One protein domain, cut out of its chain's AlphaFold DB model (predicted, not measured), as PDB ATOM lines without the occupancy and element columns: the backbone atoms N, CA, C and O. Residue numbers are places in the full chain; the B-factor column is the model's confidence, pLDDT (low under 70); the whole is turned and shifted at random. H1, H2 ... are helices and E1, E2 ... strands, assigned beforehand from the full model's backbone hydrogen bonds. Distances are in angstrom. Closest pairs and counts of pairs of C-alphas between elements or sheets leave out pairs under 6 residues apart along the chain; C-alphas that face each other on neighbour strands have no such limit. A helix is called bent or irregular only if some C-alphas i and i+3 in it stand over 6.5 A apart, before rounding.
ATOM      1  N   THR A  64      40.880   1.542 -49.935       50.22
ATOM      2  CA  THR A  64      40.832   2.419 -48.757       50.22
ATOM      3  C   THR A  64      41.977   3.435 -48.725       50.22
ATOM      4  O   THR A  64      41.740   4.591 -48.378       50.22
ATOM      5  N   ASP A  65      43.199   3.035 -49.080       47.56
ATOM      6  CA  ASP A  65      44.353   3.941 -49.124       47.56
ATOM      7  C   ASP A  65      44.228   4.936 -50.285       47.56
ATOM      8  O   ASP A  65      44.470   6.127 -50.105       47.56
ATOM      9  N   THR A  66      43.736   4.469 -51.434       53.88
ATOM     10  CA  THR A  66      43.436   5.307 -52.606       53.88
ATOM     11  C   THR A  66      42.389   6.368 -52.267       53.88
ATOM     12  O   THR A  66      42.624   7.556 -52.477       53.88
ATOM     13  N   ASN A  67      41.282   5.971 -51.633       55.25
ATOM     14  CA  ASN A  67      40.227   6.893 -51.202       55.25
ATOM     15  C   ASN A  67      40.724   7.926 -50.175       55.25
ATOM     16  O   ASN A  67      40.272   9.070 -50.174       55.25
ATOM     17  N   ARG A  68      41.655   7.548 -49.287       56.03
ATOM     18  CA  ARG A  68      42.263   8.474 -48.314       56.03
ATOM     19  C   ARG A  68      43.167   9.503 -48.982       56.03
ATOM     20  O   ARG A  68      43.085  10.677 -48.637       56.03
ATOM     21  N   ILE A  69      44.005   9.066 -49.919       57.19
ATOM     22  CA  ILE A  69      44.883   9.953 -50.691       57.19
ATOM     23  C   ILE A  69      44.039  10.914 -51.529       57.19
ATOM     24  O   ILE A  69      44.315  12.108 -51.539       57.19
ATOM     25  N   GLN A  70      42.965  10.429 -52.152       59.94
ATOM     26  CA  GLN A  70      42.039  11.278 -52.900       59.94
ATOM     27  C   GLN A  70      41.322  12.302 -52.024       59.94
ATOM     28  O   GLN A  70      41.279  13.463 -52.406       59.94
ATOM     29  N   GLY A  71      40.818  11.919 -50.847       61.91
ATOM     30  CA  GLY A  71      40.218  12.884 -49.919       61.91
ATOM     31  C   GLY A  71      41.220  13.943 -49.447       61.91
ATOM     32  O   GLY A  71      40.897  15.126 -49.397       61.91
ATOM     33  N   TYR A  72      42.467  13.544 -49.171       63.69
ATOM     34  CA  TYR A  72      43.532  14.483 -48.805       63.69
ATOM     35  C   TYR A  72      43.874  15.451 -49.948       63.69
ATOM     36  O   TYR A  72      43.923  16.661 -49.737       63.69
ATOM     37  N   LEU A  73      44.077  14.941 -51.165       65.06
ATOM     38  CA  LEU A  73      44.354  15.766 -52.347       65.06
ATOM     39  C   LEU A  73      43.168  16.673 -52.696       65.06
ATOM     40  O   LEU A  73      43.375  17.837 -53.028       65.06
ATOM     41  N   GLY A  74      41.940  16.167 -52.575       66.12
ATOM     42  CA  GLY A  74      40.709  16.929 -52.758       66.12
ATOM     43  C   GLY A  74      40.633  18.115 -51.803       66.12
ATOM     44  O   GLY A  74      40.411  19.237 -52.252       66.12
ATOM     45  N   GLU A  75      40.910  17.902 -50.514       69.88
ATOM     46  CA  GLU A  75      40.976  18.977 -49.518       69.88
ATOM     47  C   GLU A  75      42.051  20.021 -49.870       69.88
ATOM     48  O   GLU A  75      41.786  21.225 -49.830       69.88
ATOM     49  N   GLN A  76      43.259  19.589 -50.255       69.62
ATOM     50  CA  GLN A  76      44.331  20.518 -50.638       69.62
ATOM     51  C   GLN A  76      43.962  21.338 -51.882       69.62
ATOM     52  O   GLN A  76      44.089  22.564 -51.880       69.62
ATOM     53  N   LEU A  77      43.438  20.692 -52.926       68.81
ATOM     54  CA  LEU A  77      42.984  21.365 -54.144       68.81
ATOM     55  C   LEU A  77      41.830  22.334 -53.859       68.81
ATOM     56  O   LEU A  77      41.822  23.449 -54.390       68.81
ATOM     57  N   ALA A  78      40.888  21.954 -52.989       70.56
ATOM     58  CA  ALA A  78      39.787  22.819 -52.572       70.56
ATOM     59  C   ALA A  78      40.291  24.069 -51.841       70.56
ATOM     60  O   ALA A  78      39.797  25.169 -52.086       70.56
ATOM     61  N   ARG A  79      41.299  23.923 -50.969       74.31
ATOM     62  CA  ARG A  79      41.934  25.052 -50.271       74.31
ATOM     63  C   ARG A  79      42.627  25.998 -51.252       74.31
ATOM     64  O   ARG A  79      42.465  27.210 -51.124       74.31
ATOM     65  N   HIS A  80      43.337  25.465 -52.248       70.25
ATOM     66  CA  HIS A  80      43.991  26.273 -53.282       70.25
ATOM     67  C   HIS A  80      43.001  27.020 -54.188       70.25
ATOM     68  O   HIS A  80      43.282  28.149 -54.578       70.25
ATOM     69  N   THR A  81      41.834  26.436 -54.474       70.94
ATOM     70  CA  THR A  81      40.785  27.047 -55.325       70.94
ATOM     71  C   THR A  81      39.657  27.713 -54.562       70.94
ATOM     72  O   THR A  81      38.638  28.100 -55.135       70.94
ATOM     73  N   LEU A  82      39.811  27.875 -53.253       77.81
ATOM     74  CA  LEU A  82      38.785  28.459 -52.409       77.81
ATOM     75  C   LEU A  82      38.282  29.829 -52.920       77.81
ATOM     76  O   LEU A  82      37.064  30.038 -52.898       77.81
ATOM     77  N   PRO A  83      39.136  30.759 -53.405       77.19
ATOM     78  CA  PRO A  83      38.666  32.025 -53.973       77.19
ATOM     79  C   PRO A  83      37.759  31.848 -55.202       77.19
ATOM     80  O   PRO A  83      36.734  32.523 -55.318       77.19
ATOM     81  N   GLU A  84      38.106  30.935 -56.108       75.00
ATOM     82  CA  GLU A  84      37.338  30.572 -57.304       75.00
ATOM     83  C   GLU A  84      36.003  29.942 -56.913       75.00
ATOM     84  O   GLU A  84      34.954  30.400 -57.365       75.00
ATOM     85  N   ILE A  85      36.028  28.950 -56.016       74.81
ATOM     86  CA  ILE A  85      34.827  28.259 -55.531       74.81
ATOM     87  C   ILE A  85      33.864  29.271 -54.907       74.81
ATOM     88  O   ILE A  85      32.684  29.295 -55.253       74.81
ATOM     89  N   ARG A  86      34.353  30.150 -54.021       82.19
ATOM     90  CA  ARG A  86      33.518  31.182 -53.385       82.19
ATOM     91  C   ARG A  86      32.888  32.110 -54.416       82.19
ATOM     92  O   ARG A  86      31.713  32.451 -54.279       82.19
ATOM     93  N   ARG A  87      33.643  32.513 -55.440       79.38
ATOM     94  CA  ARG A  87      33.158  33.375 -56.526       79.38
ATOM     95  C   ARG A  87      32.068  32.692 -57.351       79.38
ATOM     96  O   ARG A  87      31.031  33.310 -57.576       79.38
ATOM     97  N   GLU A  88      32.262  31.437 -57.742       78.50
ATOM     98  CA  GLU A  88      31.263  30.678 -58.503       78.50
ATOM     99  C   GLU A  88      29.993  30.422 -57.684       78.50
ATOM    100  O   GLU A  88      28.890  30.710 -58.147       78.50
ATOM    101  N   VAL A  89      30.129  29.982 -56.428       78.69
ATOM    102  CA  VAL A  89      28.983  29.788 -55.521       78.69
ATOM    103  C   VAL A  89      28.219  31.103 -55.330       78.69
ATOM    104  O   VAL A  89      26.994  31.129 -55.436       78.69
ATOM    105  N   SER A  90      28.926  32.219 -55.123       81.94
ATOM    106  CA  SER A  90      28.295  33.542 -54.991       81.94
ATOM    107  C   SER A  90      27.571  33.970 -56.273       81.94
ATOM    108  O   SER A  90      26.484  34.540 -56.205       81.94
ATOM    109  N   SER A  91      28.144  33.675 -57.444       77.50
ATOM    110  CA  SER A  91      27.539  33.958 -58.752       77.50
ATOM    111  C   SER A  91      26.210  33.217 -58.935       77.50
ATOM    112  O   SER A  91      25.219  33.815 -59.353       77.50
ATOM    113  N   VAL A  92      26.163  31.935 -58.550       80.06
ATOM    114  CA  VAL A  92      24.954  31.095 -58.632       80.06
ATOM    115  C   VAL A  92      23.863  31.563 -57.666       80.06
ATOM    116  O   VAL A  92      22.686  31.578 -58.029       80.06
ATOM    117  N   LEU A  93      24.232  31.946 -56.442       79.56
ATOM    118  CA  LEU A  93      23.278  32.382 -55.416       79.56
ATOM    119  C   LEU A  93      22.732  33.799 -55.659       79.56
ATOM    120  O   LEU A  93      21.613  34.113 -55.243       79.56
ATOM    121  N   GLY A  94      23.493  34.641 -56.361       79.00
ATOM    122  CA  GLY A  94      23.119  36.008 -56.701       79.00
ATOM    123  C   GLY A  94      23.403  37.027 -55.592       79.00
ATOM    124  O   GLY A  94      23.963  36.731 -54.537       79.00
ATOM    125  N   SER A  95      23.027  38.283 -55.845       81.50
ATOM    126  CA  SER A  95      23.309  39.405 -54.941       81.50
ATOM    127  C   SER A  95      22.617  39.256 -53.580       81.50
ATOM    128  O   SER A  95      21.427  38.946 -53.529       81.50
ATOM    129  N   GLY A  96      23.334  39.569 -52.496       83.75
ATOM    130  CA  GLY A  96      22.818  39.538 -51.118       83.75
ATOM    131  C   GLY A  96      23.213  38.291 -50.323       83.75
ATOM    132  O   GLY A  96      22.970  38.238 -49.119       83.75
ATOM    133  N   TRP A  97      23.855  37.318 -50.972       91.31
ATOM    134  CA  TRP A  97      24.481  36.179 -50.312       91.31
ATOM    135  C   TRP A  97      25.964  36.441 -50.063       91.31
ATOM    136  O   TRP A  97      26.681  36.918 -50.941       91.31
ATOM    137  N   THR A  98      26.419  36.073 -48.874       91.00
ATOM    138  CA  THR A  98      27.828  36.027 -48.495       91.00
ATOM    139  C   THR A  98      28.232  34.576 -48.313       91.00
ATOM    140  O   THR A  98      27.516  33.811 -47.671       91.00
ATOM    141  N   VAL A  99      29.386  34.191 -48.855       89.31
ATOM    142  CA  VAL A  99      29.935  32.840 -48.700       89.31
ATOM    143  C   VAL A  99      31.123  32.889 -47.748       89.31
ATOM    144  O   VAL A  99      32.138  33.522 -48.040       89.31
ATOM    145  N   ALA A 100      31.000  32.203 -46.617       88.50
ATOM    146  CA  ALA A 100      32.018  32.136 -45.580       88.50
ATOM    147  C   ALA A 100      32.427  30.683 -45.315       88.50
ATOM    148  O   ALA A 100      31.593  29.793 -45.214       88.50
ATOM    149  N   GLU A 101      33.721  30.430 -45.152       84.44
ATOM    150  CA  GLU A 101      34.200  29.121 -44.679       84.44
ATOM    151  C   GLU A 101      33.948  28.949 -43.176       84.44
ATOM    152  O   GLU A 101      33.626  27.860 -42.716       84.44
ATOM    153  N   LYS A 102      34.050  30.042 -42.410       87.75
ATOM    154  CA  LYS A 102      33.837  30.062 -40.962       87.75
ATOM    155  C   LYS A 102      32.867  31.174 -40.613       87.75
ATOM    156  O   LYS A 102      33.088  32.314 -41.014       87.75
ATOM    157  N   ALA A 103      31.856  30.849 -39.822       90.88
ATOM    158  CA  ALA A 103      30.890  31.815 -39.322       90.88
ATOM    159  C   ALA A 103      30.561  31.507 -37.863       90.88
ATOM    160  O   ALA A 103      30.407  30.350 -37.481       90.88
ATOM    161  N   GLU A 104      30.450  32.549 -37.052       93.25
ATOM    162  CA  GLU A 104      29.861  32.466 -35.727       93.25
ATOM    163  C   GLU A 104      28.441  33.019 -35.796       93.25
ATOM    164  O   GLU A 104      28.237  34.201 -36.068       93.25
ATOM    165  N   LEU A 105      27.454  32.166 -35.546       93.88
ATOM    166  CA  LEU A 105      26.056  32.555 -35.501       93.88
ATOM    167  C   LEU A 105      25.645  32.886 -34.067       93.88
ATOM    168  O   LEU A 105      25.600  32.020 -33.190       93.88
ATOM    169  N   LEU A 106      25.288  34.145 -33.845       94.19
ATOM    170  CA  LEU A 106      24.748  34.670 -32.601       94.19
ATOM    171  C   LEU A 106      23.215  34.721 -32.713       94.19
ATOM    172  O   LEU A 106      22.679  35.483 -33.521       94.19
ATOM    173  N   PRO A 107      22.458  33.937 -31.930       92.31
ATOM    174  CA  PRO A 107      21.009  34.016 -31.950       92.31
ATOM    175  C   PRO A 107      20.511  35.396 -31.491       92.31
ATOM    176  O   PRO A 107      21.053  35.993 -30.555       92.31
ATOM    177  N   LEU A 108      19.433  35.884 -32.110       86.88
ATOM    178  CA  LEU A 108      18.781  37.145 -31.731       86.88
ATOM    179  C   LEU A 108      18.362  37.169 -30.252       86.88
ATOM    180  O   LEU A 108      18.690  38.114 -29.542       86.88
ATOM    181  N   ASP A 109      17.720  36.096 -29.785       82.19
ATOM    182  CA  ASP A 109      17.033  36.055 -28.484       82.19
ATOM    183  C   ASP A 109      17.673  35.078 -27.476       82.19
ATOM    184  O   ASP A 109      16.995  34.544 -26.594       82.19
ATOM    185  N   SER A 110      18.965  34.755 -27.617       74.56
ATOM    186  CA  SER A 110      19.638  33.794 -26.730       74.56
ATOM    187  C   SER A 110      21.106  34.136 -26.506       74.56
ATOM    188  O   SER A 110      21.817  34.477 -27.442       74.56
ATOM    189  N   ALA A 111      21.583  33.922 -25.276       68.19
ATOM    190  CA  ALA A 111      22.978  34.114 -24.862       68.19
ATOM    191  C   ALA A 111      23.930  32.994 -25.345       68.19
ATOM    192  O   ALA A 111      24.905  32.668 -24.677       68.19
ATOM    193  N   GLY A 112      23.612  32.356 -26.471       82.00
ATOM    194  CA  GLY A 112      24.414  31.279 -27.047       82.00
ATOM    195  C   GLY A 112      25.165  31.751 -28.281       82.00
ATOM    196  O   GLY A 112      24.902  32.831 -28.800       82.00
ATOM    197  N   SER A 113      26.062  30.920 -28.774       86.31
ATOM    198  CA  SER A 113      26.618  31.063 -30.110       86.31
ATOM    199  C   SER A 113      26.761  29.678 -30.732       86.31
ATOM    200  O   SER A 113      26.788  28.667 -30.021       86.31
ATOM    201  N   ALA A 114      26.752  29.622 -32.056       89.31
ATOM    202  CA  ALA A 114      27.013  28.409 -32.804       89.31
ATOM    203  C   ALA A 114      28.122  28.685 -33.811       89.31
ATOM    204  O   ALA A 114      28.004  29.579 -34.649       89.31
ATOM    205  N   ARG A 115      29.180  27.884 -33.743       87.88
ATOM    206  CA  ARG A 115      30.233  27.891 -34.747       87.88
ATOM    207  C   ARG A 115      29.805  27.021 -35.919       87.88
ATOM    208  O   ARG A 115      29.418  25.877 -35.713       87.88
ATOM    209  N   LEU A 116      29.962  27.571 -37.114       86.38
ATOM    210  CA  LEU A 116      29.941  26.858 -38.380       86.38
ATOM    211  C   LEU A 116      31.366  26.816 -38.958       86.38
ATOM    212  O   LEU A 116      32.059  27.845 -38.981       86.38
ATOM    213  N   GLY A 117      31.806  25.645 -39.422       78.56
ATOM    214  CA  GLY A 117      33.159  25.402 -39.923       78.56
ATOM    215  C   GLY A 117      34.144  24.899 -38.858       78.56
ATOM    216  O   GLY A 117      33.806  24.741 -37.684       78.56
ATOM    217  N   ASP A 118      35.388  24.637 -39.284       63.75
ATOM    218  CA  ASP A 118      36.336  23.760 -38.578       63.75
ATOM    219  C   ASP A 118      36.394  23.927 -37.045       63.75
ATOM    220  O   ASP A 118      36.716  24.986 -36.485       63.75
ATOM    221  N   THR A 119      36.121  22.809 -36.373       49.72
ATOM    222  CA  THR A 119      36.101  22.623 -34.915       49.72
ATOM    223  C   THR A 119      37.481  22.278 -34.345       49.72
ATOM    224  O   THR A 119      37.686  22.397 -33.136       49.72
ATOM    225  N   TYR A 120      38.445  21.908 -35.195       37.19
ATOM    226  CA  TYR A 120      39.766  21.415 -34.799       37.19
ATOM    227  C   TYR A 120      40.873  22.422 -35.111       37.19
ATOM    228  O   TYR A 120      41.647  22.296 -36.052       37.19
ATOM    229  N   GLY A 121      40.957  23.444 -34.270       45.22
ATOM    230  CA  GLY A 121      42.083  24.366 -34.215       45.22
ATOM    231  C   GLY A 121      41.907  25.306 -33.035       45.22
ATOM    232  O   GLY A 121      40.786  25.739 -32.759       45.22
ATOM    233  N   THR A 122      42.992  25.630 -32.328       51.28
ATOM    234  CA  THR A 122      42.994  26.723 -31.348       51.28
ATOM    235  C   THR A 122      42.783  28.019 -32.114       51.28
ATOM    236  O   THR A 122      43.731  28.657 -32.574       51.28
ATOM    237  N   SER A 123      41.524  28.374 -32.353       66.69
ATOM    238  CA  SER A 123      41.216  29.639 -32.989       66.69
ATOM    239  C   SER A 123      41.697  30.746 -32.073       66.69
ATOM    240  O   SER A 123      41.344  30.769 -30.898       66.69
ATOM    241  N   LYS A 124      42.422  31.704 -32.648       86.06
ATOM    242  CA  LYS A 124      42.825  32.933 -31.963       86.06
ATOM    243  C   LYS A 124      41.644  33.767 -31.443       86.06
ATOM    244  O   LYS A 124      41.855  34.741 -30.733       86.06
ATOM    245  N   LEU A 125      40.420  33.389 -31.815       89.00
ATOM    246  CA  LEU A 125      39.165  34.027 -31.460       89.00
ATOM    247  C   LEU A 125      38.093  32.955 -31.200       89.00
ATOM    248  O   LEU A 125      37.769  32.174 -32.101       89.00
ATOM    249  N   GLU A 126      37.550  32.920 -29.988       90.62
ATOM    250  CA  GLU A 126      36.488  32.014 -29.545       90.62
ATOM    251  C   GLU A 126      35.293  32.809 -29.023       90.62
ATOM    252  O   GLU A 126      35.459  33.746 -28.244       90.62
ATOM    253  N   PHE A 127      34.087  32.418 -29.424       90.50
ATOM    254  CA  PHE A 127      32.853  33.051 -28.975       90.50
ATOM    255  C   PHE A 127      32.141  32.183 -27.940       90.50
ATOM    256  O   PHE A 127      32.147  30.955 -28.005       90.50
ATOM    257  N   SER A 128      31.512  32.849 -26.981       89.25
ATOM    258  CA  SER A 128      30.593  32.261 -26.015       89.25
ATOM    259  C   SER A 128      29.466  33.261 -25.792       89.25
ATOM    260  O   SER A 128      29.556  34.157 -24.946       89.25
ATOM    261  N   GLY A 129      28.440  33.171 -26.642       87.50
ATOM    262  CA  GLY A 129      27.399  34.192 -26.723       87.50
ATOM    263  C   GLY A 129      27.992  35.552 -27.090       87.50
ATOM    264  O   GLY A 129      28.737  35.667 -28.058       87.50
ATOM    265  N   ASP A 130      27.706  36.570 -26.281       91.88
ATOM    266  CA  ASP A 130      28.236  37.922 -26.490       91.88
ATOM    267  C   ASP A 130      29.664  38.109 -25.926       91.88
ATOM    268  O   ASP A 130      30.170  39.225 -25.876       91.88
ATOM    269  N   THR A 131      30.332  37.045 -25.467       93.88
ATOM    270  CA  THR A 131      31.738  37.106 -25.028       93.88
ATOM    271  C   THR A 131      32.666  36.588 -26.120       93.88
ATOM    272  O   THR A 131      32.465  35.490 -26.633       93.88
ATOM    273  N   VAL A 132      33.724  37.339 -26.414       93.75
ATOM    274  CA  VAL A 132      34.793  36.986 -27.349       93.75
ATOM    275  C   VAL A 132      36.098  36.833 -26.578       93.75
ATOM    276  O   VAL A 132      36.634  37.791 -26.021       93.75
ATOM    277  N   VAL A 133      36.628  35.616 -26.540       93.44
ATOM    278  CA  VAL A 133      37.939  35.322 -25.964       93.44
ATOM    279  C   VAL A 133      38.953  35.279 -27.094       93.44
ATOM    280  O   VAL A 133      38.822  34.472 -28.012       93.44
ATOM    281  N   PHE A 134      39.971  36.128 -27.025       93.56
ATOM    282  CA  PHE A 134      41.025  36.186 -28.031       93.56
ATOM    283  C   PHE A 134      42.392  35.825 -27.448       93.56
ATOM    284  O   PHE A 134      42.639  35.956 -26.247       93.56
ATOM    285  N   SER A 135      43.284  35.348 -28.308       92.06
ATOM    286  CA  SER A 135      44.647  34.952 -27.962       92.06
ATOM    287  C   SER A 135      45.601  35.264 -29.105       92.06
ATOM    288  O   SER A 135      45.244  35.052 -30.261       92.06
ATOM    289  N   ASP A 136      46.817  35.709 -28.791       87.06
ATOM    290  CA  ASP A 136      47.850  36.038 -29.788       87.06
ATOM    291  C   ASP A 136      47.381  37.059 -30.849       87.06
ATOM    292  O   ASP A 136      47.775  36.979 -32.016       87.06
ATOM    293  N   LEU A 137      46.515  37.991 -30.428       89.31
ATOM    294  CA  LEU A 137      45.981  39.121 -31.195       89.31
ATOM    295  C   LEU A 137      45.974  40.378 -30.314       89.31
ATOM    296  O   LEU A 137      45.820  40.286 -29.092       89.31
ATOM    297  N   GLY A 138      46.093  41.553 -30.933       92.00
ATOM    298  CA  GLY A 138      45.736  42.816 -30.279       92.00
ATOM    299  C   GLY A 138      44.215  42.981 -30.181       92.00
ATOM    300  O   GLY A 138      43.480  42.384 -30.964       92.00
ATOM    301  N   LEU A 139      43.723  43.813 -29.254       94.19
ATOM    302  CA  LEU A 139      42.276  44.031 -29.095       94.19
ATOM    303  C   LEU A 139      41.605  44.505 -30.392       94.19
ATOM    304  O   LEU A 139      40.579  43.961 -30.778       94.19
ATOM    305  N   GLU A 140      42.170  45.509 -31.064       95.69
ATOM    306  CA  GLU A 140      41.561  46.060 -32.284       95.69
ATOM    307  C   GLU A 140      41.531  45.020 -33.421       95.69
ATOM    308  O   GLU A 140      40.530  44.907 -34.123       95.69
ATOM    309  N   GLU A 141      42.562  44.176 -33.529       94.56
ATOM    310  CA  GLU A 141      42.591  43.049 -34.474       94.56
ATOM    311  C   GLU A 141      41.543  41.981 -34.115       94.56
ATOM    312  O   GLU A 141      40.863  41.443 -34.987       94.56
ATOM    313  N   ALA A 142      41.355  41.696 -32.822       94.44
ATOM    314  CA  ALA A 142      40.304  40.795 -32.358       94.44
ATOM    315  C   ALA A 142      38.900  41.347 -32.660       94.44
ATOM    316  O   ALA A 142      38.009  40.584 -33.032       94.44
ATOM    317  N   VAL A 143      38.696  42.662 -32.528       96.00
ATOM    318  CA  VAL A 143      37.438  43.339 -32.874       96.00
ATOM    319  C   VAL A 143      37.159  43.247 -34.375       96.00
ATOM    320  O   VAL A 143      36.029  42.944 -34.758       96.00
ATOM    321  N   GLU A 144      38.164  43.474 -35.220       94.75
ATOM    322  CA  GLU A 144      38.045  43.349 -36.678       94.75
ATOM    323  C   GLU A 144      37.686  41.915 -37.086       94.75
ATOM    324  O   GLU A 144      36.656  41.695 -37.723       94.75
ATOM    325  N   GLN A 145      38.435  40.921 -36.601       92.69
ATOM    326  CA  GLN A 145      38.136  39.513 -36.879       92.69
ATOM    327  C   GLN A 145      36.770  39.078 -36.335       92.69
ATOM    328  O   GLN A 145      36.108  38.226 -36.930       92.69
ATOM    329  N   ALA A 146      36.324  39.640 -35.207       93.00
ATOM    330  CA  ALA A 146      34.988  39.371 -34.692       93.00
ATOM    331  C   ALA A 146      33.902  39.924 -35.626       93.00
ATOM    332  O   ALA A 146      32.932  39.217 -35.885       93.00
ATOM    333  N   ARG A 147      34.073  41.137 -36.176       93.81
ATOM    334  CA  ARG A 147      33.137  41.723 -37.156       93.81
ATOM    335  C   ARG A 147      33.038  40.900 -38.438       93.81
ATOM    336  O   ARG A 147      31.947  40.751 -38.968       93.81
ATOM    337  N   GLU A 148      34.153  40.360 -38.921       90.88
ATOM    338  CA  GLU A 148      34.174  39.551 -40.147       90.88
ATOM    339  C   GLU A 148      33.505  38.182 -39.980       90.88
ATOM    340  O   GLU A 148      33.000  37.609 -40.946       90.88
ATOM    341  N   ARG A 149      33.530  37.632 -38.761       91.31
ATOM    342  CA  ARG A 149      33.109  36.252 -38.492       91.31
ATOM    343  C   ARG A 149      31.757  36.145 -37.807       91.31
ATOM    344  O   ARG A 149      31.152  35.083 -37.906       91.31
ATOM    345  N   ALA A 150      31.308  37.172 -37.092       94.06
ATOM    346  CA  ALA A 150      30.072  37.124 -36.322       94.06
ATOM    347  C   ALA A 150      28.868  37.586 -37.144       94.06
ATOM    348  O   ALA A 150      28.852  38.674 -37.712       94.06
ATOM    349  N   PHE A 151      27.824  36.768 -37.125       95.44
ATOM    350  CA  PHE A 151      26.555  37.003 -37.794       95.44
ATOM    351  C   PHE A 151      25.425  36.831 -36.792       95.44
ATOM    352  O   PHE A 151      25.494  35.982 -35.906       95.44
ATOM    353  N   VAL A 152      24.356  37.602 -36.943       95.62
ATOM    354  CA  VAL A 152      23.175  37.485 -36.089       95.62
ATOM    355  C   VAL A 152      22.064  36.789 -36.857       95.62
ATOM    356  O   VAL A 152      21.806  37.127 -38.007       95.62
ATOM    357  N   ALA A 153      21.400  35.814 -36.242       95.38
ATOM    358  CA  ALA A 153      20.372  35.014 -36.908       95.38
ATOM    359  C   ALA A 153      19.231  34.623 -35.957       95.38
ATOM    360  O   ALA A 153      19.377  34.609 -34.733       95.38
ATOM    361  N   GLY A 154      18.074  34.265 -36.517       94.56
ATOM    362  CA  GLY A 154      16.986  33.663 -35.744       94.56
ATOM    363  C   GLY A 154      17.384  32.288 -35.197       94.56
ATOM    364  O   GLY A 154      18.045  31.510 -35.880       94.56
ATOM    365  N   LYS A 155      16.960  31.954 -33.971       92.31
ATOM    366  CA  LYS A 155      17.342  30.698 -33.296       92.31
ATOM    367  C   LYS A 155      17.022  29.440 -34.116       92.31
ATOM    368  O   LYS A 155      17.795  28.487 -34.097       92.31
ATOM    369  N   GLU A 156      15.891  29.440 -34.816       92.44
ATOM    370  CA  GLU A 156      15.486  28.327 -35.678       92.44
ATOM    371  C   GLU A 156      16.448  28.149 -36.856       92.44
ATOM    372  O   GLU A 156      16.939  27.044 -37.072       92.44
ATOM    373  N   LEU A 157      16.811  29.240 -37.541       93.50
ATOM    374  CA  LEU A 157      17.789  29.208 -38.626       93.50
ATOM    375  C   LEU A 157      19.151  28.699 -38.137       93.50
ATOM    376  O   LEU A 157      19.735  27.831 -38.775       93.50
ATOM    377  N   VAL A 158      19.619  29.166 -36.973       93.06
ATOM    378  CA  VAL A 158      20.861  28.661 -36.361       93.06
ATOM    379  C   VAL A 158      20.796  27.146 -36.163       93.06
ATOM    380  O   VAL A 158      21.700  26.428 -36.577       93.06
ATOM    381  N   SER A 159      19.708  26.644 -35.571       91.06
ATOM    382  CA  SER A 159      19.523  25.208 -35.332       91.06
ATOM    383  C   SER A 159      19.495  24.402 -36.630       91.06
ATOM    384  O   SER A 159      20.044  23.301 -36.678       91.06
ATOM    385  N   ASN A 160      18.854  24.936 -37.667       92.00
ATOM    386  CA  ASN A 160      18.743  24.285 -38.965       92.00
ATOM    387  C   ASN A 160      20.099  24.216 -39.673       92.00
ATOM    388  O   ASN A 160      20.457  23.153 -40.170       92.00
ATOM    389  N   LEU A 161      20.882  25.299 -39.647       91.44
ATOM    390  CA  LEU A 161      22.222  25.336 -40.242       91.44
ATOM    391  C   LEU A 161      23.201  24.406 -39.528       91.44
ATOM    392  O   LEU A 161      23.900  23.646 -40.186       91.44
ATOM    393  N   VAL A 162      23.197  24.395 -38.193       89.31
ATOM    394  CA  VAL A 162      24.035  23.470 -37.410       89.31
ATOM    395  C   VAL A 162      23.653  22.015 -37.683       89.31
ATOM    396  O   VAL A 162      24.514  21.150 -37.784       89.31
ATOM    397  N   SER A 163      22.357  21.727 -37.830       87.06
ATOM    398  CA  SER A 163      21.880  20.372 -38.143       87.06
ATOM    399  C   SER A 163      22.181  19.952 -39.584       87.06
ATOM    400  O   SER A 163      22.254  18.756 -39.859       87.06
ATOM    401  N   ALA A 164      22.316  20.925 -40.488       85.50
ATOM    402  CA  ALA A 164      22.697  20.712 -41.876       85.50
ATOM    403  C   ALA A 164      24.216  20.575 -42.063       85.50
ATOM    404  O   ALA A 164      24.670  20.137 -43.120       85.50
ATOM    405  N   GLU A 165      25.011  20.936 -41.052       80.19
ATOM    406  CA  GLU A 165      26.457  20.797 -41.104       80.19
ATOM    407  C   GLU A 165      26.839  19.316 -41.077       80.19
ATOM    408  O   GLU A 165      26.547  18.564 -40.143       80.19
ATOM    409  N   PHE A 166      27.508  18.892 -42.144       70.12
ATOM    410  CA  PHE A 166      27.976  17.530 -42.305       70.12
ATOM    411  C   PHE A 166      29.504  17.550 -42.343       70.12
ATOM    412  O   PHE A 166      30.077  17.976 -43.351       70.12
ATOM    413  N   PRO A 167      30.184  17.133 -41.259       62.47
ATOM    414  CA  PRO A 167      31.634  17.082 -41.256       62.47
ATOM    415  C   PRO A 167      32.111  16.020 -42.256       62.47
ATOM    416  O   PRO A 167      31.475  14.974 -42.408       62.47
ATOM    417  N   SER A 168      33.261  16.276 -42.887       58.97
ATOM    418  CA  SER A 168      34.002  15.321 -43.734       58.97
ATOM    419  C   SER A 168      33.576  15.227 -45.208       58.97
ATOM    420  O   SER A 168      33.268  14.149 -45.721       58.97
ATOM    421  N   ILE A 169      33.644  16.364 -45.893       65.50
ATOM    422  CA  ILE A 169      33.715  16.499 -47.357       65.50
ATOM    423  C   ILE A 169      34.923  17.401 -47.643       65.50
ATOM    424  O   ILE A 169      35.326  18.140 -46.745       65.50
ATOM    425  N   ASP A 170      35.485  17.345 -48.851       72.88
ATOM    426  CA  ASP A 170      36.702  18.075 -49.245       72.88
ATOM    427  C   ASP A 170      36.665  19.568 -48.867       72.88
ATOM    428  O   ASP A 170      37.673  20.119 -48.430       72.88
ATOM    429  N   LEU A 171      35.495  20.215 -48.973       79.88
ATOM    430  CA  LEU A 171      35.263  21.565 -48.466       79.88
ATOM    431  C   LEU A 171      33.801  21.779 -48.041       79.88
ATOM    432  O   LEU A 171      32.860  21.344 -48.707       79.88
ATOM    433  N   VAL A 172      33.609  22.508 -46.938       85.06
ATOM    434  CA  VAL A 172      32.299  22.977 -46.465       85.06
ATOM    435  C   VAL A 172      32.316  24.500 -46.383       85.06
ATOM    436  O   VAL A 172      33.226  25.099 -45.811       85.06
ATOM    437  N   LEU A 173      31.303  25.127 -46.971       87.81
ATOM    438  CA  LEU A 173      31.085  26.568 -46.975       87.81
ATOM    439  C   LEU A 173      29.704  26.888 -46.404       87.81
ATOM    440  O   LEU A 173      28.803  26.057 -46.382       87.81
ATOM    441  N   HIS A 174      29.522  28.134 -45.991       91.75
ATOM    442  CA  HIS A 174      28.283  28.643 -45.425       91.75
ATOM    443  C   HIS A 174      27.840  29.832 -46.261       91.75
ATOM    444  O   HIS A 174      28.483  30.883 -46.265       91.75
ATOM    445  N   ALA A 175      26.758  29.646 -47.006       92.69
ATOM    446  CA  ALA A 175      26.104  30.703 -47.749       92.69
ATOM    447  C   ALA A 175      25.064  31.360 -46.840       92.69
ATOM    448  O   ALA A 175      24.113  30.711 -46.415       92.69
ATOM    449  N   LEU A 176      25.243  32.639 -46.532       95.12
ATOM    450  CA  LEU A 176      24.399  33.402 -45.617       95.12
ATOM    451  C   LEU A 176      23.757  34.561 -46.375       95.12
ATOM    452  O   LEU A 176      24.459  35.396 -46.946       95.12
ATOM    453  N   LYS A 177      22.427  34.620 -46.381       95.38
ATOM    454  CA  LYS A 177      21.674  35.701 -47.010       95.38
ATOM    455  C   LYS A 177      21.467  36.831 -46.015       95.38
ATOM    456  O   LYS A 177      20.844  36.643 -44.968       95.38
ATOM    457  N   LEU A 178      21.996  38.002 -46.346       95.06
ATOM    458  CA  LEU A 178      21.991  39.156 -45.456       95.06
ATOM    459  C   LEU A 178      20.761  40.036 -45.710       95.06
ATOM    460  O   LEU A 178      20.410  40.313 -46.855       95.06
ATOM    461  N   SER A 179      20.134  40.504 -44.632       94.44
ATOM    462  CA  SER A 179      18.951  41.383 -44.666       94.44
ATOM    463  C   SER A 179      19.207  42.785 -44.108       94.44
ATOM    464  O   SER A 179      18.357  43.669 -44.220       94.44
ATOM    465  N   GLY A 180      20.382  43.008 -43.517       93.88
ATOM    466  CA  GLY A 180      20.769  44.266 -42.893       93.88
ATOM    467  C   GLY A 180      21.817  44.037 -41.815       93.88
ATOM    468  O   GLY A 180      22.562  43.059 -41.863       93.88
ATOM    469  N   GLU A 181      21.841  44.922 -40.826       95.50
ATOM    470  CA  GLU A 181      22.746  44.852 -39.682       95.50
ATOM    471  C   GLU A 181      21.969  45.059 -38.382       95.50
ATOM    472  O   GLU A 181      20.913  45.697 -38.352       95.50
ATOM    473  N   THR A 182      22.508  44.530 -37.292       94.81
ATOM    474  CA  THR A 182      22.010  44.773 -35.944       94.81
ATOM    475  C   THR A 182      23.165  45.060 -35.003       94.81
ATOM    476  O   THR A 182      24.214  44.417 -35.052       94.81
ATOM    477  N   ARG A 183      22.955  46.010 -34.095       95.06
ATOM    478  CA  ARG A 183      23.950  46.369 -33.089       95.06
ATOM    479  C   ARG A 183      23.969  45.326 -31.970       95.06
ATOM    480  O   ARG A 183      22.923  45.016 -31.399       95.06
ATOM    481  N   ARG A 184      25.151  44.806 -31.640       94.00
ATOM    482  CA  ARG A 184      25.400  43.899 -30.509       94.00
ATOM    483  C   ARG A 184      26.584  44.404 -29.697       94.00
ATOM    484  O   ARG A 184      27.602  44.797 -30.256       94.00
ATOM    485  N   THR A 185      26.453  44.382 -28.378       95.69
ATOM    486  CA  THR A 185      27.570  44.660 -27.473       95.69
ATOM    487  C   THR A 185      28.304  43.357 -27.201       95.69
ATOM    488  O   THR A 185      27.726  42.463 -26.589       95.69
ATOM    489  N   LEU A 186      29.562  43.258 -27.626       95.69
ATOM    490  CA  LEU A 186      30.423  42.117 -27.332       95.69
ATOM    491  C   LEU A 186      31.435  42.467 -26.235       95.69
ATOM    492  O   LEU A 186      31.979  43.571 -26.208       95.69
ATOM    493  N   GLU A 187      31.691  41.523 -25.334       96.56
ATOM    494  CA  GLU A 187      32.715  41.611 -24.293       96.56
ATOM    495  C   GLU A 187      33.974  40.856 -24.726       96.56
ATOM    496  O   GLU A 187      33.949  39.643 -24.903       96.56
ATOM    497  N   PHE A 188      35.087  41.566 -24.856       96.31
ATOM    498  CA  PHE A 188      36.376  41.032 -25.269       96.31
ATOM    499  C   PHE A 188      37.238  40.700 -24.055       96.31
ATOM    500  O   PHE A 188      37.392  41.517 -23.146       96.31
ATOM    501  N   ARG A 189      37.830  39.504 -24.053       95.19
ATOM    502  CA  ARG A 189      38.744  39.027 -23.010       95.19
ATOM    503  C   ARG A 189      40.008  38.461 -23.639       95.19
ATOM    504  O   ARG A 189      39.925  37.633 -24.544       95.19
ATOM    505  N   ASN A 190      41.169  38.854 -23.124       93.81
ATOM    506  CA  ASN A 190      42.435  38.257 -23.528       93.81
ATOM    507  C   ASN A 190      42.687  36.977 -22.718       93.81
ATOM    508  O   ASN A 190      42.661  36.992 -21.490       93.81
ATOM    509  N   ARG A 191      42.934  35.859 -23.404       91.69
ATOM    510  CA  ARG A 191      43.207  34.560 -22.775       91.69
ATOM    511  C   ARG A 191      44.507  34.538 -21.969       91.69
ATOM    512  O   ARG A 191      44.573  33.835 -20.963       91.69
ATOM    513  N   PHE A 192      45.541  35.229 -22.441       87.12
ATOM    514  CA  PHE A 192      46.909  35.092 -21.930       87.12
ATOM    515  C   PHE A 192      47.406  36.310 -21.152       87.12
ATOM    516  O   PHE A 192      48.458  36.228 -20.521       87.12
ATOM    517  N   ASP A 193      46.652  37.405 -21.155       86.06
ATOM    518  CA  ASP A 193      46.955  38.589 -20.360       86.06
ATOM    519  C   ASP A 193      45.974  38.714 -19.180       86.06
ATOM    520  O   ASP A 193      44.870  39.231 -19.347       86.06
ATOM    521  N   PRO A 194      46.348  38.252 -17.972       80.56
ATOM    522  CA  PRO A 194      45.498  38.367 -16.789       80.56
ATOM    523  C   PRO A 194      45.360  39.810 -16.275       80.56
ATOM    524  O   PRO A 194      44.519  40.052 -15.412       80.56
ATOM    525  N   ALA A 195      46.187  40.750 -16.751       87.75
ATOM    526  CA  ALA A 195      46.072  42.170 -16.427       87.75
ATOM    527  C   ALA A 195      45.149  42.918 -17.402       87.75
ATOM    528  O   ALA A 195      44.784  44.063 -17.135       87.75
ATOM    529  N   PHE A 196      44.758  42.282 -18.508       91.06
ATOM    530  CA  PHE A 196      43.803  42.846 -19.447       91.06
ATOM    531  C   PHE A 196      42.410  42.897 -18.809       91.06
ATOM    532  O   PHE A 196      41.762  41.870 -18.586       91.06
ATOM    533  N   GLU A 197      41.933  44.106 -18.531       91.81
ATOM    534  CA  GLU A 197      40.546  44.321 -18.136       91.81
ATOM    535  C   GLU A 197      39.633  44.061 -19.338       91.81
ATOM    536  O   GLU A 197      39.863  44.579 -20.429       91.81
ATOM    537  N   SER A 198      38.591  43.247 -19.147       93.75
ATOM    538  CA  SER A 198      37.621  42.950 -20.203       93.75
ATOM    539  C   SER A 198      37.036  44.235 -20.786       93.75
ATOM    540  O   SER A 198      36.596  45.104 -20.029       93.75
ATOM    541  N   GLU A 199      36.927  44.316 -22.108       96.50
ATOM    542  CA  GLU A 199      36.442  45.518 -22.778       96.50
ATOM    543  C   GLU A 199      35.148  45.249 -23.543       96.50
ATOM    544  O   GLU A 199      35.026  44.253 -24.249       96.50
ATOM    545  N   LYS A 200      34.164  46.143 -23.420       97.31
ATOM    546  CA  LYS A 200      32.895  46.033 -24.147       97.31
ATOM    547  C   LYS A 200      32.913  46.928 -25.374       97.31
ATOM    548  O   LYS A 200      33.178  48.124 -25.259       97.31
ATOM    549  N   ARG A 201      32.581  46.367 -26.533       96.75
ATOM    550  CA  ARG A 201      32.470  47.100 -27.796       96.75
ATOM    551  C   ARG A 201      31.124  46.829 -28.442       96.75
ATOM    552  O   ARG A 201      30.698  45.685 -28.558       96.75
ATOM    553  N   ASP A 202      30.482  47.897 -28.892       96.94
ATOM    554  CA  ASP A 202      29.304  47.794 -29.741       96.94
ATOM    555  C   ASP A 202      29.737  47.595 -31.188       96.94
ATOM    556  O   ASP A 202      30.471  48.420 -31.745       96.94
ATOM    557  N   LEU A 203      29.261  46.516 -31.796       96.25
ATOM    558  CA  LEU A 203      29.510  46.180 -33.187       96.25
ATOM    559  C   LEU A 203      28.184  46.143 -33.939       96.25
ATOM    560  O   LEU A 203      27.196  45.603 -33.442       96.25
ATOM    561  N   ASP A 204      28.183  46.697 -35.145       96.44
ATOM    562  CA  ASP A 204      27.118  46.472 -36.114       96.44
ATOM    563  C   ASP A 204      27.456  45.162 -36.830       96.44
ATOM    564  O   ASP A 204      28.507  45.051 -37.465       96.44
ATOM    565  N   LEU A 205      26.630  44.139 -36.604       96.00
ATOM    566  CA  LEU A 205      26.838  42.783 -37.106       96.00
ATOM    567  C   LEU A 205      25.789  42.443 -38.170       96.00
ATOM    568  O   LEU A 205      24.619  42.795 -37.984       96.00
ATOM    569  N   PRO A 206      26.150  41.729 -39.250       96.06
ATOM    570  CA  PRO A 206      25.199  41.371 -40.296       96.06
ATOM    571  C   PRO A 206      24.060  40.487 -39.776       96.06
ATOM    572  O   PRO A 206      24.288  39.519 -39.045       96.06
ATOM    573  N   LEU A 207      22.830  40.796 -40.190       95.94
ATOM    574  CA  LEU A 207      21.635  40.009 -39.899       95.94
ATOM    575  C   LEU A 207      21.367  39.010 -41.027       95.94
ATOM    576  O   LEU A 207      21.172  39.394 -42.183       95.94
ATOM    577  N   VAL A 208      21.298  37.732 -40.673       96.19
ATOM    578  CA  VAL A 208      21.037  36.618 -41.582       96.19
ATOM    579  C   VAL A 208      19.541  36.309 -41.594       96.19
ATOM    580  O   VAL A 208      18.968  35.954 -40.561       96.19
ATOM    581  N   GLU A 209      18.914  36.442 -42.764       95.00
ATOM    582  CA  GLU A 209      17.500  36.083 -42.967       95.00
ATOM    583  C   GLU A 209      17.306  34.654 -43.481       95.00
ATOM    584  O   GLU A 209      16.264  34.052 -43.236       95.00
ATOM    585  N   ASP A 210      18.304  34.116 -44.181       95.00
ATOM    586  CA  ASP A 210      18.292  32.773 -44.759       95.00
ATOM    587  C   ASP A 210      19.730  32.248 -44.873       95.00
ATOM    588  O   ASP A 210      20.690  33.023 -44.853       95.00
ATOM    589  N   GLY A 211      19.906  30.936 -44.979       93.88
ATOM    590  CA  GLY A 211      21.232  30.340 -45.040       93.88
ATOM    591  C   GLY A 211      21.240  28.917 -45.569       93.88
ATOM    592  O   GLY A 211      20.249  28.193 -45.477       93.88
ATOM    593  N   LYS A 212      22.398  28.503 -46.084       92.44
ATOM    594  CA  LYS A 212      22.652  27.149 -46.576       92.44
ATOM    595  C   LYS A 212      24.070  26.701 -46.244       92.44
ATOM    596  O   LYS A 212      25.019  27.479 -46.355       92.44
ATOM    597  N   VAL A 213      24.213  25.431 -45.900       89.00
ATOM    598  CA  VAL A 213      25.493  24.729 -45.863       89.00
ATOM    599  C   VAL A 213      25.790  24.229 -47.272       89.00
ATOM    600  O   VAL A 213      25.002  23.506 -47.872       89.00
ATOM    601  N   VAL A 214      26.915  24.653 -47.828       86.94
ATOM    602  CA  VAL A 214      27.358  24.309 -49.175       86.94
ATOM    603  C   VAL A 214      28.479  23.288 -49.057       86.94
ATOM    604  O   VAL A 214      29.583  23.594 -48.614       86.94
ATOM    605  N   HIS A 215      28.181  22.066 -49.462       84.75
ATOM    606  CA  HIS A 215      29.122  20.964 -49.522       84.75
ATOM    607  C   HIS A 215      29.780  20.933 -50.894       84.75
ATOM    608  O   HIS A 215      29.084  20.878 -51.908       84.75
ATOM    609  N   VAL A 216      31.109  20.956 -50.936       77.81
ATOM    610  CA  VAL A 216      31.869  20.941 -52.184       77.81
ATOM    611  C   VAL A 216      32.769  19.719 -52.200       77.81
ATOM    612  O   VAL A 216      33.680  19.594 -51.386       77.81
ATOM    613  N   GLU A 217      32.508  18.829 -53.145       78.69
ATOM    614  CA  GLU A 217      33.406  17.734 -53.490       78.69
ATOM    615  C   GLU A 217      34.350  18.164 -54.615       78.69
ATOM    616  O   GLU A 217      33.916  18.814 -55.567       78.69
ATOM    617  N   VAL A 218      35.611  17.740 -54.551       72.12
ATOM    618  CA  VAL A 218      36.601  17.970 -55.608       72.12
ATOM    619  C   VAL A 218      36.890  16.681 -56.369       72.12
ATOM    620  O   VAL A 218      37.172  15.640 -55.783       72.12
ATOM    621  N   LYS A 219      36.850  16.757 -57.700       69.62
ATOM    622  CA  LYS A 219      37.152  15.643 -58.605       69.62
ATOM    623  C   LYS A 219      38.176  16.031 -59.651       69.62
ATOM    624  O   LYS A 219      38.033  17.077 -60.275       69.62
ATOM    625  N   THR A 220      39.141  15.152 -59.900       61.75
ATOM    626  CA  THR A 220      40.130  15.315 -60.969       61.75
ATOM    627  C   THR A 220      39.706  14.594 -62.256       61.75
ATOM    628  O   THR A 220      38.922  13.643 -62.231       61.75
ATOM    629  N   SER A 221      40.189  15.069 -63.404       54.75
ATOM    630  CA  SER A 221      39.777  14.656 -64.758       54.75
ATOM    631  C   SER A 221      40.148  13.230 -65.185       54.75
ATOM    632  O   SER A 221      39.769  12.814 -66.279       54.75
ATOM    633  N   THR A 222      40.845  12.455 -64.356       51.16
ATOM    634  CA  THR A 222      41.247  11.075 -64.684       51.16
ATOM    635  C   THR A 222      40.130  10.040 -64.495       51.16
ATOM    636  O   THR A 222      40.315   8.865 -64.806       51.16
ATOM    637  N   VAL A 223      38.941  10.455 -64.042       49.06
ATOM    638  CA  VAL A 223      37.816   9.562 -63.732       49.06
ATOM    639  C   VAL A 223      36.643   9.833 -64.673       49.06
ATOM    640  O   VAL A 223      36.037  10.902 -64.652       49.06
ATOM    641  N   SER A 224      36.303   8.840 -65.496       42.78
ATOM    642  CA  SER A 224      35.304   8.943 -66.568       42.78
ATOM    643  C   SER A 224      33.846   9.076 -66.103       42.78
ATOM    644  O   SER A 224      33.011   9.481 -66.909       42.78
ATOM    645  N   ASP A 225      33.530   8.778 -64.837       49.34
ATOM    646  CA  ASP A 225      32.216   9.063 -64.248       49.34
ATOM    647  C   ASP A 225      32.340   9.589 -62.800       49.34
ATOM    648  O   ASP A 225      32.733   8.855 -61.888       49.34
ATOM    649  N   PRO A 226      31.994  10.863 -62.549       42.38
ATOM    650  CA  PRO A 226      31.940  11.446 -61.215       42.38
ATOM    651  C   PRO A 226      31.040  10.682 -60.230       42.38
ATOM    652  O   PRO A 226      31.261  10.757 -59.025       42.38
ATOM    653  N   GLY A 227      30.005   9.973 -60.683       45.34
ATOM    654  CA  GLY A 227      29.097   9.250 -59.785       45.34
ATOM    655  C   GLY A 227      29.756   8.089 -59.027       45.34
ATOM    656  O   GLY A 227      29.352   7.785 -57.902       45.34
ATOM    657  N   ASP A 228      30.800   7.496 -59.606       45.78
ATOM    658  CA  ASP A 228      31.321   6.186 -59.197       45.78
ATOM    659  C   ASP A 228      32.419   6.245 -58.125       45.78
ATOM    660  O   ASP A 228      32.790   5.216 -57.562       45.78
ATOM    661  N   MET A 229      32.899   7.441 -57.777       51.88
ATOM    662  CA  MET A 229      34.005   7.627 -56.821       51.88
ATOM    663  C   MET A 229      33.602   8.279 -55.500       51.88
ATOM    664  O   MET A 229      34.456   8.667 -54.708       51.88
ATOM    665  N   LEU A 230      32.300   8.372 -55.223       54.88
ATOM    666  CA  LEU A 230      31.845   8.932 -53.959       54.88
ATOM    667  C   LEU A 230      32.231   8.007 -52.794       54.88
ATOM    668  O   LEU A 230      31.692   6.898 -52.626       54.88
ATOM    669  N   THR A 231      33.077   8.512 -51.898       63.88
ATOM    670  CA  THR A 231      33.245   7.921 -50.571       63.88
ATOM    671  C   THR A 231      31.876   7.800 -49.894       63.88
ATOM    672  O   THR A 231      30.927   8.542 -50.175       63.88
ATOM    673  N   SER A 232      31.733   6.856 -48.965       66.38
ATOM    674  CA  SER A 232      30.484   6.702 -48.207       66.38
ATOM    675  C   SER A 232      30.061   7.995 -47.494       66.38
ATOM    676  O   SER A 232      28.875   8.188 -47.241       66.38
ATOM    677  N   LEU A 233      31.006   8.891 -47.186       67.81
ATOM    678  CA  LEU A 233      30.742  10.196 -46.581       67.81
ATOM    679  C   LEU A 233      30.196  11.203 -47.600       67.81
ATOM    680  O   LEU A 233      29.138  11.775 -47.347       67.81
ATOM    681  N   GLN A 234      30.818  11.336 -48.776       71.75
ATOM    682  CA  GLN A 234      30.305  12.186 -49.861       71.75
ATOM    683  C   GLN A 234      28.897  11.747 -50.306       71.75
ATOM    684  O   GLN A 234      28.018  12.587 -50.488       71.75
ATOM    685  N   ARG A 235      28.617  10.433 -50.373       73.06
ATOM    686  CA  ARG A 235      27.256   9.914 -50.644       73.06
ATOM    687  C   ARG A 235      26.242  10.339 -49.589       73.06
ATOM    688  O   ARG A 235      25.121  10.710 -49.931       73.06
ATOM    689  N   ARG A 236      26.621  10.270 -48.310       74.50
ATOM    690  CA  ARG A 236      25.752  10.682 -47.199       74.50
ATOM    691  C   ARG A 236      25.488  12.180 -47.232       74.50
ATOM    692  O   ARG A 236      24.342  12.569 -47.054       74.50
ATOM    693  N   ALA A 237      26.507  12.987 -47.507       75.75
ATOM    694  CA  ALA A 237      26.353  14.426 -47.636       75.75
ATOM    695  C   ALA A 237      25.467  14.824 -48.819       75.75
ATOM    696  O   ALA A 237      24.574  15.647 -48.664       75.75
ATOM    697  N   ARG A 238      25.648  14.183 -49.978       77.62
ATOM    698  CA  ARG A 238      24.770  14.380 -51.134       77.62
ATOM    699  C   ARG A 238      23.321  14.011 -50.810       77.62
ATOM    700  O   ARG A 238      22.427  14.815 -51.032       77.62
ATOM    701  N   SER A 239      23.098  12.837 -50.216       78.25
ATOM    702  CA  SER A 239      21.752  12.400 -49.802       78.25
ATOM    703  C   SER A 239      21.133  13.356 -48.771       78.25
ATOM    704  O   SER A 239      19.920  13.566 -48.734       78.25
ATOM    705  N   HIS A 240      21.965  13.939 -47.906       80.50
ATOM    706  CA  HIS A 240      21.536  14.949 -46.949       80.50
ATOM    707  C   HIS A 240      21.116  16.250 -47.650       80.50
ATOM    708  O   HIS A 240      20.037  16.757 -47.363       80.50
ATOM    709  N   ALA A 241      21.897  16.731 -48.620       81.44
ATOM    710  CA  ALA A 241      21.552  17.896 -49.434       81.44
ATOM    711  C   ALA A 241      20.264  17.697 -50.251       81.44
ATOM    712  O   ALA A 241      19.447  18.604 -50.353       81.44
ATOM    713  N   GLU A 242      20.016  16.488 -50.761       80.50
ATOM    714  CA  GLU A 242      18.770  16.149 -51.471       80.50
ATOM    715  C   GLU A 242      17.527  16.200 -50.560       80.50
ATOM    716  O   GLU A 242      16.405  16.369 -51.036       80.50
ATOM    717  N   SER A 243      17.706  16.058 -49.242       81.06
ATOM    718  CA  SER A 243      16.609  15.984 -48.265       81.06
ATOM    719  C   SER A 243      16.485  17.211 -47.357       81.06
ATOM    720  O   SER A 243      15.515  17.306 -46.601       81.06
ATOM    721  N   SER A 244      17.424  18.157 -47.428       82.62
ATOM    722  CA  SER A 244      17.481  19.331 -46.558       82.62
ATOM    723  C   SER A 244      17.449  20.628 -47.371       82.62
ATOM    724  O   SER A 244      18.344  20.860 -48.178       82.62
ATOM    725  N   PRO A 245      16.491  21.544 -47.127       86.31
ATOM    726  CA  PRO A 245      16.464  22.843 -47.806       86.31
ATOM    727  C   PRO A 245      17.613  23.773 -47.376       86.31
ATOM    728  O   PRO A 245      17.831  24.810 -48.000       86.31
ATOM    729  N   TYR A 246      18.339  23.405 -46.317       89.06
ATOM    730  CA  TYR A 246      19.460  24.155 -45.751       89.06
ATOM    731  C   TYR A 246      20.819  23.603 -46.188       89.06
ATOM    732  O   TYR A 246      21.835  24.007 -45.632       89.06
ATOM    733  N   SER A 247      20.854  22.667 -47.137       86.75
ATOM    734  CA  SER A 247      22.082  22.034 -47.607       86.75
ATOM    735  C   SER A 247      22.091  21.968 -49.135       86.75
ATOM    736  O   SER A 247      21.085  21.647 -49.761       86.75
ATOM    737  N   GLU A 248      23.222  22.302 -49.749       84.75
ATOM    738  CA  GLU A 248      23.449  22.144 -51.184       84.75
ATOM    739  C   GLU A 248      24.744  21.377 -51.436       84.75
ATOM    740  O   GLU A 248      25.704  21.491 -50.675       84.75
ATOM    741  N   PHE A 249      24.777  20.610 -52.526       81.38
ATOM    742  CA  PHE A 249      25.932  19.809 -52.912       81.38
ATOM    743  C   PHE A 249      26.446  20.230 -54.290       81.38
ATOM    744  O   PHE A 249      25.701  20.260 -55.275       81.38
ATOM    745  N   TYR A 250      27.736  20.537 -54.352       77.38
ATOM    746  CA  TYR A 250      28.448  20.958 -55.548       77.38
ATOM    747  C   TYR A 250      29.613  20.014 -55.816       77.38
ATOM    748  O   TYR A 250      30.255  19.511 -54.895       77.38
ATOM    749  N   THR A 251      29.914  19.821 -57.096       73.44
ATOM    750  CA  THR A 251      31.137  19.147 -57.525       73.44
ATOM    751  C   THR A 251      32.011  20.142 -58.275       73.44
ATOM    752  O   THR A 251      31.588  20.733 -59.272       73.44
ATOM    753  N   LEU A 252      33.235  20.318 -57.793       69.62
ATOM    754  CA  LEU A 252      34.310  21.002 -58.488       69.62
ATOM    755  C   LEU A 252      35.059  19.982 -59.346       69.62
ATOM    756  O   LEU A 252      35.680  19.059 -58.827       69.62
ATOM    757  N   HIS A 253      35.015  20.166 -60.659       68.19
ATOM    758  CA  HIS A 253      35.842  19.420 -61.596       68.19
ATOM    759  C   HIS A 253      37.134  20.181 -61.838       68.19
ATOM    760  O   HIS A 253      37.105  21.303 -62.342       68.19
ATOM    761  N   VAL A 254      38.245  19.549 -61.498       61.66
ATOM    762  CA  VAL A 254      39.601  20.041 -61.679       61.66
ATOM    763  C   VAL A 254      40.247  19.247 -62.805       61.66
ATOM    764  O   VAL A 254      40.359  18.024 -62.727       61.66
ATOM    765  N   ASN A 255      40.679  19.928 -63.862       56.59
ATOM    766  CA  ASN A 255      41.459  19.283 -64.910       56.59
ATOM    767  C   ASN A 255      42.925  19.215 -64.463       56.59
ATOM    768  O   ASN A 255      43.702  20.123 -64.748       56.59
ATOM    769  N   LEU A 256      43.272  18.154 -63.729       52.97
ATOM    770  CA  LEU A 256      44.645  17.818 -63.350       52.97
ATOM    771  C   LEU A 256      44.984  16.431 -63.889       52.97
ATOM    772  O   LEU A 256      44.225  15.482 -63.661       52.97
ATOM    773  N   ASP A 257      46.136  16.320 -64.544       49.16
ATOM    774  CA  ASP A 257      46.780  15.031 -64.765       49.16
ATOM    775  C   ASP A 257      47.563  14.691 -63.493       49.16
ATOM    776  O   ASP A 257      48.426  15.458 -63.074       49.16
ATOM    777  N   LEU A 258      47.200  13.595 -62.821       47.62
ATOM    778  CA  LEU A 258      47.808  13.191 -61.541       47.62
ATOM    779  C   LEU A 258      49.150  12.459 -61.720       47.62
ATOM    780  O   LEU A 258      49.744  12.043 -60.727       47.62
ATOM    781  N   ASP A 259      49.604  12.282 -62.964       45.62
ATOM    782  CA  ASP A 259      50.864  11.607 -63.286       45.62
ATOM    783  C   ASP A 259      52.093  12.420 -62.833       45.62
ATOM    784  O   ASP A 259      53.143  11.840 -62.559       45.62
ATOM    785  N   ASP A 260      51.941  13.736 -62.650       42.28
ATOM    786  CA  ASP A 260      52.942  14.605 -62.038       42.28
ATOM    787  C   ASP A 260      52.499  14.943 -60.601       42.28
ATOM    788  O   ASP A 260      51.540  15.676 -60.374       42.28
ATOM    789  N   LEU A 261      53.197  14.396 -59.599       41.59
ATOM    790  CA  LEU A 261      52.933  14.608 -58.161       41.59
ATOM    791  C   LEU A 261      53.146  16.062 -57.680       41.59
ATOM    792  O   LEU A 261      52.963  16.342 -56.493       41.59
ATOM    793  N   ASP A 262      53.510  16.978 -58.576       46.44
ATOM    794  CA  ASP A 262      53.596  18.407 -58.304       46.44
ATOM    795  C   ASP A 262      52.251  19.075 -58.603       46.44
ATOM    796  O   ASP A 262      51.790  19.118 -59.744       46.44
ATOM    797  N   VAL A 263      51.616  19.632 -57.565       43.72
ATOM    798  CA  VAL A 263      50.436  20.488 -57.734       43.72
ATOM    799  C   VAL A 263      50.854  21.680 -58.605       43.72
ATOM    800  O   VAL A 263      51.708  22.459 -58.174       43.72
ATOM    801  N   PRO A 264      50.293  21.851 -59.813       43.22
ATOM    802  CA  PRO A 264      50.690  22.942 -60.686       43.22
ATOM    803  C   PRO A 264      50.255  24.282 -60.086       43.22
ATOM    804  O   PRO A 264      49.178  24.390 -59.496       43.22
ATOM    805  N   ASP A 265      51.050  25.331 -60.314       40.94
ATOM    806  CA  ASP A 265      50.748  26.707 -59.878       40.94
ATOM    807  C   ASP A 265      49.404  27.241 -60.431       40.94
ATOM    808  O   ASP A 265      48.883  28.255 -59.961       40.94
ATOM    809  N   SER A 266      48.831  26.580 -61.444       38.09
ATOM    810  CA  SER A 266      47.539  26.921 -62.049       38.09
ATOM    811  C   SER A 266      46.872  25.710 -62.704       38.09
ATOM    812  O   SER A 266      47.565  24.880 -63.293       38.09
ATOM    813  N   PHE A 267      45.537  25.657 -62.690       44.28
ATOM    814  CA  PHE A 267      44.746  24.648 -63.401       44.28
ATOM    815  C   PHE A 267      43.358  25.171 -63.799       44.28
ATOM    816  O   PHE A 267      42.848  26.128 -63.215       44.28
ATOM    817  N   ASP A 268      42.730  24.509 -64.772       41.38
ATOM    818  CA  ASP A 268      41.361  24.810 -65.195       41.38
ATOM    819  C   ASP A 268      40.345  24.076 -64.309       41.38
ATOM    820  O   ASP A 268      40.433  22.860 -64.113       41.38
ATOM    821  N   ALA A 269      39.346  24.805 -63.803       42.97
ATOM    822  CA  ALA A 269      38.304  24.252 -62.945       42.97
ATOM    823  C   ALA A 269      36.894  24.653 -63.402       42.97
ATOM    824  O   ALA A 269      36.678  25.750 -63.918       42.97
ATOM    825  N   SER A 270      35.913  23.771 -63.191       44.22
ATOM    826  CA  SER A 270      34.494  24.072 -63.415       44.22
ATOM    827  C   SER A 270      33.631  23.556 -62.269       44.22
ATOM    828  O   SER A 270      33.792  22.424 -61.818       44.22
ATOM    829  N   VAL A 271      32.702  24.385 -61.791       44.03
ATOM    830  CA  VAL A 271      31.765  24.025 -60.720       44.03
ATOM    831  C   VAL A 271      30.439  23.607 -61.341       44.03
ATOM    832  O   VAL A 271      29.861  24.343 -62.143       44.03
ATOM    833  N   ARG A 272      29.933  22.429 -60.967       51.75
ATOM    834  CA  ARG A 272      28.593  21.969 -61.348       51.75
ATOM    835  C   ARG A 272      27.728  21.794 -60.111       51.75
ATOM    836  O   ARG A 272      28.099  21.095 -59.167       51.75
ATOM    837  N   ARG A 273      26.559  22.428 -60.143       48.38
ATOM    838  CA  ARG A 273      25.478  22.188 -59.189       48.38
ATOM    839  C   ARG A 273      24.748  20.903 -59.578       48.38
ATOM    840  O   ARG A 273      24.530  20.668 -60.765       48.38
ATOM    841  N   HIS A 274      24.356  20.101 -58.591       44.47
ATOM    842  CA  HIS A 274      23.426  18.995 -58.822       44.47
ATOM    843  C   HIS A 274      21.993  19.522 -58.742       44.47
ATOM    844  O   HIS A 274      21.620  20.155 -57.751       44.47
TER     845      HIS A 274
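What this domain is: This is residues 64 to 274 of the 276 residues of an uncharacterized protein of Nanosalinarum sp. (strain J07AB56) (UniProt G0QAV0). What is the main picture? A long, bent hairpin of two strands, E7 and E8, runs through two lobes of one strongly twisted, branched sheet. One lobe wraps round H3 with E2, E4, E5 and parts of E7 and E8, while in the other E8, E9 and E10 make a wall with H1 and H2 on one face and H6 on the other. What is it made of, and how large is it? The printed part has 211 residues, with six named helices and ten named strands, a mixed class of helices and strands; along the chain two helices come first, then five strands, H3, E6, H4, the long strands E7 and E8, two more helices, and last E9 and E10, and the branched sheet has both parallel and antiparallel neighbour pairs. It is compact, with a radius of gyration of the C-alphas of 18.9 A, yet elongated, spanning 59 by 35 by 30 A.

How they stand to each other: How do the first helices stand? H1, residues 64 to 80, is on the sheet at a height over the sheet of 5.1 A, over E8, residues 199 to 220; their closest C-alphas, of Gly 74 and Val 218, are 5.1 A apart. H2, residues 82 to 93, is on the same face, and the sheet curls round it; its closest C-alphas to E1, residues 97 to 100, are those of Arg 86 and Val 99, 6.1 A apart. What follows in the chain? E2, residues 103 to 107, forms an antiparallel hairpin with E3, residues 114 to 116, N 105 to O 114 being 2.8 A, and is parallel to E6, residues 150 to 153, N 106 to O 151 being 2.8 A. E4, residues 125 to 128, and E5, residues 131 to 134, form another antiparallel hairpin, N 126 to O 133 being 2.8 A. The sheet curls round H3, residues 139 to 149, on the same face as H1, while H4, residues 155 to 164, is on the opposite face, its closest C-alphas to E8 being those of Ala 164 and Val 213, 6.3 A apart. How do the long strands join these? E7, residues 171 to 190, bends by 121 degrees at residue 181 and forms an antiparallel hairpin with E8, which bends by 87 degrees at residue 202; N 173 to O 214 is 2.8 A. On one side of E7 lie E1, antiparallel, N 98 to O 176 being 2.8 A, and E5, parallel, N 132 to O 187 being 2.8 A. On one side of E8 lie, both parallel to it, E6, N 152 to O 206 being 2.8 A, and E9, residues 247 to 255, N 215 to O 248 being 2.8 A. What comes last? E8, H5, H6 and E9 make a strand-helix-strand unit, parallel neighbour strands with helices between, its crossover right-handed; H5, residues 226 to 229, only grazes the sheet. H6, residues 232 to 243, is on the opposite face from H1, its closest C-alphas to E9 being those of Ala 241 and Ser 247, 4.6 A apart; E9 and E10, residues 268 to 273, form an antiparallel hairpin, N 253 to O 270 being 2.8 A. Every O i to N i+4 pair is within hydrogen-bond range in H1, H2, H3, H4 and H6; H5 is too short for one.

Where its parts are: Where do H1 and E10 lie? H1 begins at C-alpha 64, (40.832, 2.419, -48.757), and E10 ends at C-alpha 273, (25.478, 22.188, -59.189). Which elements are long? First to last C-alpha, H1 measures 24.5 A, E7 30.9 A, E8 48.8 A and E9 26.1 A.

The domain as a whole: Is anything cut or long? The printed part has no cut, and the E9 to E10 link, 12 residues, is long. Where is confidence low? Residues 64 to 77, 219 to 233 and 252 to 274 are among the 62 with pLDDT under 70.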